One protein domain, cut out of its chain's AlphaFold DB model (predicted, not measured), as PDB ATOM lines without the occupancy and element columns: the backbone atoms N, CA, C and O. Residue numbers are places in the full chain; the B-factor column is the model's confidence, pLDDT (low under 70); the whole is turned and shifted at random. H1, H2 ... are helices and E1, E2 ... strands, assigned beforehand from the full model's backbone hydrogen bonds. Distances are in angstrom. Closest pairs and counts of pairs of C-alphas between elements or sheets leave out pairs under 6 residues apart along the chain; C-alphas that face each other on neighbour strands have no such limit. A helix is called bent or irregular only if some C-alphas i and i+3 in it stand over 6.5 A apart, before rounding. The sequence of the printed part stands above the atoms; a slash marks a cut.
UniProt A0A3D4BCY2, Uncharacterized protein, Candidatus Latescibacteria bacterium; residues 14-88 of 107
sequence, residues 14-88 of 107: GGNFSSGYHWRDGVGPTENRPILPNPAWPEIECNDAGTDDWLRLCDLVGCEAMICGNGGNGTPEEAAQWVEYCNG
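This is residues 14 to 88 of the 107 residues of an uncharacterized protein of Candidatus Latescibacteria bacterium (UniProt A0A3D4BCY2). This is a small, rounded body in which loop makes up much of the whole: the helices H3 and H4 and the strand E1 form one end, the turns of the long stretch from residue 27 to 50 make the other, and the short H2 sits in the middle. E1 folds back from the end of H3, and H1 lies off to one side of H2. The printed part has 75 residues, with four named helices and one named strand in the order H1, H2, H3, E1, H4; under half of the residues are in named elements, and by these the class is mostly helix. The whole is compact, with a radius of gyration of the C-alphas of 12.4 A and spans of 33 by 27 by 22 A.

Start at H1, residues 15 to 20, and take the tight link to H2, residues 23 to 26; the two are apart. Next comes H3, residues 51 to 61, which is close to H2 but not clearly touching: their closest C-alphas, of Gly 26 and Thr 51, are 6.2 A apart. A tight link leads to E1, residues 64 to 67, which pairs with no named strand; its closest C-alpha to H3 is that of Ala 65, 6.2 A from that of Cys 58. Look last at H4, residues 76 to 87, close to H2 but not clearly touching, with the closest C-alphas, of Trp 23 and Trp 82, 7.0 A apart. H3 and H4 are near each other, with 6 pairs of C-alphas within 10 A. H1 is apart from H3, E1 and H4. Every O i to N i+4 pair is within hydrogen-bond range in H3 and H4; H1 has 0 of 2 but 3 of 3 O i to N i+3 pairs within range, and H2 is too short for an O i to N i+4 pair.

Find C-alpha 15 at (22.601, 196.088, 19.696), where H1 begins; it is neither bent nor irregular, but only just: C-alphas 15 and 18 are 6.0 A apart. From C-alpha 51 at (31.081, 185.313, 12.026), H3 runs 15.3 A to C-alpha 61, and E1 then covers 10.0 A. H4 runs 16.4 A and ends at C-alpha 87, at (34.043, 189.159, 0.957).

Pro 42 and Gly 88 have the C-alphas farthest apart, 35.1 A. The printed part has no cut. The link from H2 to H3 is long, 24 residues; within it, residues 36 to 37 pair with 44 to 45, antiparallel. The link from E1 to H4 is short. Mean pLDDT of the printed part is 94.9, and no printed residue is under 70.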
ATOM      1  N   GLY A  14      24.506 192.517  16.770       90.50
ATOM      2  CA  GLY A  14      23.922 193.848  16.918       90.50
ATOM      3  C   GLY A  14      23.615 194.291  18.351       90.50
ATOM      4  O   GLY A  14      23.940 193.644  19.342       90.50
ATOM      5  N   GLY A  15      22.931 195.434  18.430       92.75
ATOM      6  CA  GLY A  15      22.601 196.088  19.696       92.75
ATOM      7  C   GLY A  15      23.835 196.688  20.366       92.75
ATOM      8  O   GLY A  15      24.854 196.917  19.713       92.75
ATOM      9  N   ASN A  16      23.741 196.922  21.673       95.12
ATOM     10  CA  ASN A  16      24.822 197.509  22.471       95.12
ATOM     11  C   ASN A  16      26.100 196.652  22.451       95.12
ATOM     12  O   ASN A  16      27.194 197.188  22.575       95.12
ATOM     13  N   PHE A  17      25.963 195.338  22.248       96.81
ATOM     14  CA  PHE A  17      27.081 194.397  22.206       96.81
ATOM     15  C   PHE A  17      28.099 194.736  21.106       96.81
ATOM     16  O   PHE A  17      29.299 194.730  21.367       96.81
ATOM     17  N   SER A  18      27.635 195.124  19.909       96.62
ATOM     18  CA  SER A  18      28.532 195.493  18.801       96.62
ATOM     19  C   SER A  18      29.542 196.587  19.155       96.62
ATOM     20  O   SER A  18      30.633 196.578  18.602       96.62
ATOM     21  N   SER A  19      29.227 197.500  20.081       96.38
ATOM     22  CA  SER A  19      30.107 198.613  20.470       96.38
ATOM     23  C   SER A  19      31.367 198.194  21.238       96.38
ATOM     24  O   SER A  19      32.228 199.038  21.477       96.38
ATOM     25  N   GLY A  20      31.467 196.928  21.644       96.50
ATOM     26  CA  GLY A  20      32.647 196.367  22.305       96.50
ATOM     27  C   GLY A  20      33.046 194.988  21.790       96.50
ATOM     28  O   GLY A  20      33.826 194.306  22.445       96.50
ATOM     29  N   TYR A  21      32.482 194.551  20.661       97.25
ATOM     30  CA  TYR A  21      32.759 193.241  20.083       97.25
ATOM     31  C   TYR A  21      33.896 193.325  19.067       97.25
ATOM     32  O   TYR A  21      33.803 194.082  18.096       97.25
ATOM     33  N   HIS A  22      34.935 192.517  19.266       97.44
ATOM     34  CA  HIS A  22      36.039 192.383  18.324       97.44
ATOM     35  C   HIS A  22      35.852 191.120  17.491       97.44
ATOM     36  O   HIS A  22      35.938 190.001  17.988       97.44
ATOM     37  N   TRP A  23      35.578 191.280  16.195       96.44
ATOM     38  CA  TRP A  23      35.085 190.179  15.351       96.44
ATOM     39  C   TRP A  23      36.036 188.984  15.246       96.44
ATOM     40  O   TRP A  23      35.594 187.870  14.953       96.44
ATOM     41  N   ARG A  24      37.331 189.220  15.481       96.00
ATOM     42  CA  ARG A  24      38.382 188.199  15.462       96.00
ATOM     43  C   ARG A  24      38.273 187.210  16.621       96.00
ATOM     44  O   ARG A  24      38.722 186.080  16.473       96.00
ATOM     45  N   ASP A  25      37.650 187.613  17.723       96.75
ATOM     46  CA  ASP A  25      37.446 186.749  18.886       96.75
ATOM     47  C   ASP A  25      36.433 185.633  18.577       96.75
ATOM     48  O   ASP A  25      36.486 184.555  19.160       96.75
ATOM     49  N   GLY A  26      35.547 185.857  17.600       95.44
ATOM     50  CA  GLY A  26      34.532 184.901  17.157       95.44
ATOM     51  C   GLY A  26      34.887 184.095  15.902       95.44
ATOM     52  O   GLY A  26      33.986 183.546  15.271       95.44
ATOM     53  N   VAL A  27      36.147 184.049  15.457       94.25
ATOM     54  CA  VAL A  27      36.539 183.283  14.252       94.25
ATOM     55  C   VAL A  27      37.657 182.287  14.539       94.25
ATOM     56  O   VAL A  27      38.384 182.400  15.520       94.25
ATOM     57  N   GLY A  28      37.809 181.294  13.660       91.25
ATOM     58  CA  GLY A  28      38.762 180.198  13.853       91.25
ATOM     59  C   GLY A  28      38.210 179.066  14.734       91.25
ATOM     60  O   GLY A  28      37.009 179.053  15.029       91.25
ATOM     61  N   PRO A  29      39.057 178.087  15.110       93.25
ATOM     62  CA  PRO A  29      38.646 176.936  15.917       93.25
ATOM     63  C   PRO A  29      38.064 177.377  17.262       93.25
ATOM     64  O   PRO A  29      38.681 178.189  17.950       93.25
ATOM     65  N   THR A  30      36.891 176.857  17.623       92.50
ATOM     66  CA  THR A  30      36.139 177.261  18.822       92.50
ATOM     67  C   THR A  30      36.963 177.116  20.100       92.50
ATOM     68  O   THR A  30      36.918 177.988  20.956       92.50
ATOM     69  N   GLU A  31      37.799 176.082  20.197       95.06
ATOM     70  CA  GLU A  31      38.683 175.832  21.340       95.06
ATOM     71  C   GLU A  31      39.746 176.918  21.574       95.06
ATOM     72  O   GLU A  31      40.312 176.995  22.662       95.06
ATOM     73  N   ASN A  32      40.020 177.749  20.564       95.19
ATOM     74  CA  ASN A  32      40.984 178.846  20.638       95.19
ATOM     75  C   ASN A  32      40.312 180.215  20.817       95.19
ATOM     76  O   ASN A  32      41.018 181.221  20.923       95.19
ATOM     77  N   ARG A  33      38.975 180.280  20.812       96.50
ATOM     78  CA  ARG A  33      38.236 181.535  20.966       96.50
ATOM     79  C   ARG A  33      38.240 181.960  22.439       96.50
ATOM     80  O   ARG A  33      38.063 181.116  23.319       96.50
ATOM     81  N   PRO A  34      38.495 183.243  22.744       97.38
ATOM     82  CA  PRO A  34      38.596 183.697  24.120       97.38
ATOM     83  C   PRO A  34      37.218 183.768  24.784       97.38
ATOM     84  O   PRO A  34      36.230 184.153  24.164       97.38
ATOM     85  N   ILE A  35      37.182 183.477  26.084       97.50
ATOM     86  CA  ILE A  35      36.028 183.737  26.948       97.50
ATOM     87  C   ILE A  35      36.239 185.103  27.604       97.50
ATOM     88  O   ILE A  35      37.217 185.294  28.332       97.50
ATOM     89  N   LEU A  36      35.345 186.056  27.344       96.69
ATOM     90  CA  LEU A  36      35.494 187.458  27.740       96.69
ATOM     91  C   LEU A  36      34.254 187.966  28.486       96.69
ATOM     92  O   LEU A  36      33.159 187.444  28.291       96.69
ATOM     93  N   PRO A  37      34.372 189.004  29.329       97.06
ATOM     94  CA  PRO A  37      33.201 189.727  29.811       97.06
ATOM     95  C   PRO A  37      32.389 190.283  28.638       97.06
ATOM     96  O   PRO A  37      32.955 190.855  27.706       97.06
ATOM     97  N   ASN A  38      31.066 190.148  28.694       95.69
ATOM     98  CA  ASN A  38      30.197 190.747  27.693       95.69
ATOM     99  C   ASN A  38      30.302 192.289  27.778       95.69
ATOM    100  O   ASN A  38      30.175 192.855  28.865       95.69
ATOM    101  N   PRO A  39      30.520 192.999  26.657       93.62
ATOM    102  CA  PRO A  39      30.743 194.445  26.666       93.62
ATOM    103  C   PRO A  39      29.497 195.274  27.012       93.62
ATOM    104  O   PRO A  39      29.622 196.458  27.319       93.62
ATOM    105  N   ALA A  40      28.298 194.690  26.934       95.44
ATOM    106  CA  ALA A  40      27.035 195.395  27.149       95.44
ATOM    107  C   ALA A  40      26.279 194.936  28.402       95.44
ATOM    108  O   ALA A  40      25.547 195.728  28.997       95.44
ATOM    109  N   TRP A  41      26.434 193.672  28.794       94.56
ATOM    110  CA  TRP A  41      25.619 193.022  29.821       94.56
ATOM    111  C   TRP A  41      26.500 192.391  30.909       94.56
ATOM    112  O   TRP A  41      27.655 192.074  30.637       94.56
ATOM    113  N   PRO A  42      25.993 192.181  32.140       95.56
ATOM    114  CA  PRO A  42      26.743 191.539  33.223       95.56
ATOM    115  C   PRO A  42      26.816 190.011  33.030       95.56
ATOM    116  O   PRO A  42      26.405 189.237  33.891       95.56
ATOM    117  N   GLU A  43      27.315 189.588  31.873       95.44
ATOM    118  CA  GLU A  43      27.404 188.202  31.425       95.44
ATOM    119  C   GLU A  43      28.810 187.905  30.892       95.44
ATOM    120  O   GLU A  43      29.663 188.789  30.778       95.44
ATOM    121  N   ILE A  44      29.051 186.639  30.571       96.69
ATOM    122  CA  ILE A  44      30.270 186.179  29.914       96.69
ATOM    123  C   ILE A  44      29.924 185.829  28.470       96.69
ATOM    124  O   ILE A  44      28.931 185.155  28.216       96.69
ATOM    125  N   GLU A  45      30.751 186.285  27.539       96.38
ATOM    126  CA  GLU A  45      30.716 185.899  26.138       96.38
ATOM    127  C   GLU A  45      31.755 184.800  25.893       96.38
ATOM    128  O   GLU A  45      32.955 185.008  26.087       96.38
ATOM    129  N   CYS A  46      31.289 183.621  25.483       96.19
ATOM    130  CA  CYS A  46      32.151 182.478  25.177       96.19
ATOM    131  C   CYS A  46      32.689 182.512  23.740       96.19
ATOM    132  O   CYS A  46      33.615 181.772  23.427       96.19
ATOM    133  N   ASN A  47      32.105 183.339  22.863       95.44
ATOM    134  CA  ASN A  47      32.418 183.409  21.435       95.44
ATOM    135  C   ASN A  47      32.221 182.071  20.687       95.44
ATOM    136  O   ASN A  47      32.772 181.856  19.604       95.44
ATOM    137  N   ASP A  48      31.378 181.177  21.220       94.44
ATOM    138  CA  ASP A  48      31.070 179.872  20.616       94.44
ATOM    139  C   ASP A  48      30.438 180.011  19.224       94.44
ATOM    140  O   ASP A  48      30.658 179.172  18.349       94.44
ATOM    141  N   ALA A  49      29.676 181.086  19.007       94.56
ATOM    142  CA  ALA A  49      29.072 181.433  17.730       94.56
ATOM    143  C   ALA A  49      29.546 182.816  17.282       94.56
ATOM    144  O   ALA A  49      29.153 183.833  17.852       94.56
ATOM    145  N   GLY A  50      30.358 182.855  16.227       95.06
ATOM    146  CA  GLY A  50      30.827 184.109  15.645       95.06
ATOM    147  C   GLY A  50      30.500 184.233  14.164       95.06
ATOM    148  O   GLY A  50      29.461 183.760  13.698       95.06
ATOM    149  N   THR A  51      31.370 184.911  13.413       95.31
ATOM    150  CA  THR A  51      31.081 185.313  12.026       95.31
ATOM    151  C   THR A  51      30.755 184.112  11.137       95.31
ATOM    152  O   THR A  51      29.705 184.104  10.499       95.31
ATOM    153  N   ASP A  52      31.606 183.083  11.108       93.56
ATOM    154  CA  ASP A  52      31.409 181.912  10.240       93.56
ATOM    155  C   ASP A  52      30.113 181.155  10.570       93.56
ATOM    156  O   ASP A  52      29.345 180.786   9.674       93.56
ATOM    157  N   ASP A  53      29.846 180.968  11.863       94.69
ATOM    158  CA  ASP A  53      28.674 180.256  12.373       94.69
ATOM    159  C   ASP A  53      27.382 180.992  11.998       94.69
ATOM    160  O   ASP A  53      26.418 180.400  11.500       94.69
ATOM    161  N   TRP A  54      27.384 182.315  12.162       95.38
ATOM    162  CA  TRP A  54      26.258 183.168  11.807       95.38
ATOM    163  C   TRP A  54      26.035 183.260  10.290       95.38
ATOM    164  O   TRP A  54      24.892 183.191   9.826       95.38
ATOM    165  N   LEU A  55      27.100 183.360   9.487       94.75
ATOM    166  CA  LEU A  55      26.977 183.345   8.027       94.75
ATOM    167  C   LEU A  55      26.382 182.012   7.550       94.75
ATOM    168  O   LEU A  55      25.512 182.018   6.674       94.75
ATOM    169  N   ARG A  56      26.787 180.890   8.163       93.88
ATOM    170  CA  ARG A  56      26.212 179.566   7.897       93.88
ATOM    171  C   ARG A  56      24.742 179.486   8.297       93.88
ATOM    172  O   ARG A  56      23.948 178.903   7.558       93.88
ATOM    173  N   LEU A  57      24.358 180.079   9.427       94.75
ATOM    174  CA  LEU A  57      22.953 180.185   9.818       94.75
ATOM    175  C   LEU A  57      22.141 180.939   8.757       94.75
ATOM    176  O   LEU A  57      21.089 180.451   8.347       94.75
ATOM    177  N   CYS A  58      22.643 182.078   8.266       95.25
ATOM    178  CA  CYS A  58      21.975 182.848   7.214       95.25
ATOM    179  C   CYS A  58      21.765 182.014   5.940       95.25
ATOM    180  O   CYS A  58      20.679 182.038   5.358       95.25
ATOM    181  N   ASP A  59      22.755 181.208   5.543       94.06
ATOM    182  CA  ASP A  59      22.632 180.309   4.389       94.06
ATOM    183  C   ASP A  59      21.577 179.213   4.591       94.06
ATOM    184  O   ASP A  59      20.832 178.901   3.658       94.06
ATOM    185  N   LEU A  60      21.491 178.639   5.795       94.38
ATOM    186  CA  LEU A  60      20.503 177.609   6.138       94.38
ATOM    187  C   LEU A  60      19.075 178.167   6.202       94.38
ATOM    188  O   LEU A  60      18.128 177.493   5.780       94.38
ATOM    189  N   VAL A  61      18.925 179.383   6.733       95.25
ATOM    190  CA  VAL A  61      17.648 180.107   6.800       95.25
ATOM    191  C   VAL A  61      17.231 180.608   5.416       95.25
ATOM    192  O   VAL A  61      16.041 180.616   5.114       95.25
ATOM    193  N   GLY A  62      18.193 180.939   4.553       94.44
ATOM    194  CA  GLY A  62      17.948 181.497   3.224       94.44
ATOM    195  C   GLY A  62      17.754 183.013   3.230       94.44
ATOM    196  O   GLY A  62      17.019 183.522   2.390       94.44
ATOM    197  N   CYS A  63      18.396 183.720   4.162       94.19
ATOM    198  CA  CYS A  63      18.292 185.169   4.322       94.19
ATOM    199  C   CYS A  63      19.615 185.881   4.014       94.19
ATOM    200  O   CYS A  63      20.695 185.281   4.024       94.19
ATOM    201  N   GLU A  64      19.540 187.189   3.789       94.62
ATOM    202  CA  GLU A  64      20.718 188.041   3.710       94.62
ATOM    203  C   GLU A  64      21.332 188.291   5.090       94.62
ATOM    204  O   GLU A  64      20.684 188.206   6.136       94.62
ATOM    205  N   ALA A  65      22.622 188.595   5.073       95.19
ATOM    206  CA  ALA A  65      23.444 188.816   6.249       95.19
ATOM    207  C   ALA A  65      23.805 190.303   6.338       95.19
ATOM    208  O   ALA A  65      24.475 190.824   5.448       95.19
ATOM    209  N   MET A  66      23.406 190.965   7.423       95.38
ATOM    210  CA  MET A  66      23.780 192.340   7.748       95.38
ATOM    211  C   MET A  66      24.719 192.382   8.956       95.38
ATOM    212  O   MET A  66      24.325 192.049  10.075       95.38
ATOM    213  N   ILE A  67      25.950 192.843   8.740       94.94
ATOM    214  CA  ILE A  67      26.937 193.019   9.810       94.94
ATOM    215  C   ILE A  67      26.817 194.419  10.427       94.94
ATOM    216  O   ILE A  67      26.683 195.420   9.724       94.94
ATOM    217  N   CYS A  68      26.882 194.487  11.754       95.81
ATOM    218  CA  CYS A  68      27.007 195.705  12.541       95.81
ATOM    219  C   CYS A  68      28.458 195.827  13.014       95.81
ATOM    220  O   CYS A  68      28.884 195.074  13.887       95.81
ATOM    221  N   GLY A  69      29.218 196.750  12.426       94.88
ATOM    222  CA  GLY A  69      30.596 197.009  12.846       94.88
ATOM    223  C   GLY A  69      30.677 197.600  14.255       94.88
ATOM    224  O   GLY A  69      29.724 198.220  14.737       94.88
ATOM    225  N   ASN A  70      31.833 197.434  14.894       97.12
ATOM    226  CA  ASN A  70      32.112 198.032  16.191       97.12
ATOM    227  C   ASN A  70      32.442 199.521  16.037       97.12
ATOM    228  O   ASN A  70      33.548 199.892  15.654       97.12
ATOM    229  N   GLY A  71      31.455 200.369  16.328       95.25
ATOM    230  CA  GLY A  71      31.600 201.827  16.358       95.25
ATOM    231  C   GLY A  71      31.827 202.413  17.755       95.25
ATOM    232  O   GLY A  71      31.677 203.620  17.918       95.25
ATOM    233  N   GLY A  72      32.088 201.579  18.768       96.44
ATOM    234  CA  GLY A  72      32.369 202.027  20.132       96.44
ATOM    235  C   GLY A  72      33.869 202.125  20.382       96.44
ATOM    236  O   GLY A  72      34.437 203.210  20.297       96.44
ATOM    237  N   ASN A  73      34.505 200.995  20.691       96.25
ATOM    238  CA  ASN A  73      35.947 200.915  20.963       96.25
ATOM    239  C   ASN A  73      36.774 200.248  19.840       96.25
ATOM    240  O   ASN A  73      37.984 200.100  19.999       96.25
ATOM    241  N   GLY A  74      36.142 199.836  18.736       96.19
ATOM    242  CA  GLY A  74      36.816 199.303  17.547       96.19
ATOM    243  C   GLY A  74      37.406 200.392  16.644       96.19
ATOM    244  O   GLY A  74      37.215 201.588  16.875       96.19
ATOM    245  N   THR A  75      38.115 199.985  15.583       98.06
ATOM    246  CA  THR A  75      38.695 200.923  14.599       98.06
ATOM    247  C   THR A  75      38.121 200.745  13.188       98.06
ATOM    248  O   THR A  75      37.636 199.664  12.837       98.06
ATOM    249  N   PRO A  76      38.195 201.779  12.324       97.44
ATOM    250  CA  PRO A  76      37.846 201.642  10.910       97.44
ATOM    251  C   PRO A  76      38.629 200.530  10.199       97.44
ATOM    252  O   PRO A  76      38.075 199.830   9.354       97.44
ATOM    253  N   GLU A  77      39.900 200.333  10.553       97.50
ATOM    254  CA  GLU A  77      40.752 199.275  10.004       97.50
ATOM    255  C   GLU A  77      40.255 197.889  10.414       97.50
ATOM    256  O   GLU A  77      40.208 196.988   9.577       97.50
ATOM    257  N   GLU A  78      39.846 197.713  11.672       96.88
ATOM    258  CA  GLU A  78      39.249 196.464  12.147       96.88
ATOM    259  C   GLU A  78      37.973 196.129  11.360       96.88
ATOM    260  O   GLU A  78      37.804 194.995  10.903       96.88
ATOM    261  N   ALA A  79      37.106 197.123  11.142       96.25
ATOM    262  CA  ALA A  79      35.895 196.958  10.344       96.25
ATOM    263  C   ALA A  79      36.211 196.625   8.874       96.25
ATOM    264  O   ALA A  79      35.589 195.732   8.295       96.25
ATOM    265  N   ALA A  80      37.199 197.293   8.271       95.38
ATOM    266  CA  ALA A  80      37.632 197.021   6.901       95.38
ATOM    267  C   ALA A  80      38.179 195.593   6.743       95.38
ATOM    268  O   ALA A  80      37.837 194.901   5.785       95.38
ATOM    269  N   GLN A  81      38.963 195.121   7.715       95.44
ATOM    270  CA  GLN A  81      39.460 193.745   7.739       95.44
ATOM    271  C   GLN A  81      38.323 192.732   7.865       95.44
ATOM    272  O   GLN A  81      38.404 191.663   7.269       95.44
ATOM    273  N   TRP A  82      37.249 193.057   8.589       94.81
ATOM    274  CA  TRP A  82      36.082 192.181   8.666       94.81
ATOM    275  C   TRP A  82      35.342 192.081   7.326       94.81
ATOM    276  O   TRP A  82      34.923 190.997   6.913       94.81
ATOM    277  N   VAL A  83      35.224 193.202   6.606       93.56
ATOM    278  CA  VAL A  83      34.672 193.224   5.243       93.56
ATOM    279  C   VAL A  83      35.532 192.378   4.303       93.56
ATOM    280  O   VAL A  83      34.984 191.591   3.530       93.56
ATOM    281  N   GLU A  84      36.858 192.509   4.379       92.38
ATOM    282  CA  GLU A  84      37.799 191.696   3.603       92.38
ATOM    283  C   GLU A  84      37.710 190.212   3.977       92.38
ATOM    284  O   GLU A  84      37.680 189.367   3.090       92.38
ATOM    285  N   TYR A  85      37.590 189.885   5.263       91.25
ATOM    286  CA  TYR A  85      37.408 188.515   5.740       91.25
ATOM    287  C   TYR A  85      36.157 187.865   5.136       91.25
ATOM    288  O   TYR A  85      36.216 186.740   4.651       91.25
ATOM    289  N   CYS A  86      35.030 188.585   5.114       90.69
ATOM    290  CA  CYS A  86      33.756 188.043   4.632       90.69
ATOM    291  C   CYS A  86      33.648 187.987   3.099       90.69
ATOM    292  O   CYS A  86      32.954 187.125   2.558       90.69
ATOM    293  N   ASN A  87      34.260 188.945   2.395       88.25
ATOM    294  CA  ASN A  87      34.043 189.159   0.957       88.25
ATOM    295  C   ASN A  87      35.301 188.962   0.098       88.25
ATOM    296  O   ASN A  87      35.231 189.050  -1.131       88.25
ATOM    297  N   GLY A  88      36.453 188.740   0.725       81.38
ATOM    298  CA  GLY A  88      37.738 188.574   0.065       81.38
ATOM    299  C   GLY A  88      37.820 187.291  -0.755       81.38
ATOM    300  O   GLY A  88      37.123 186.302  -0.526       81.38
TER     301      GLY A  88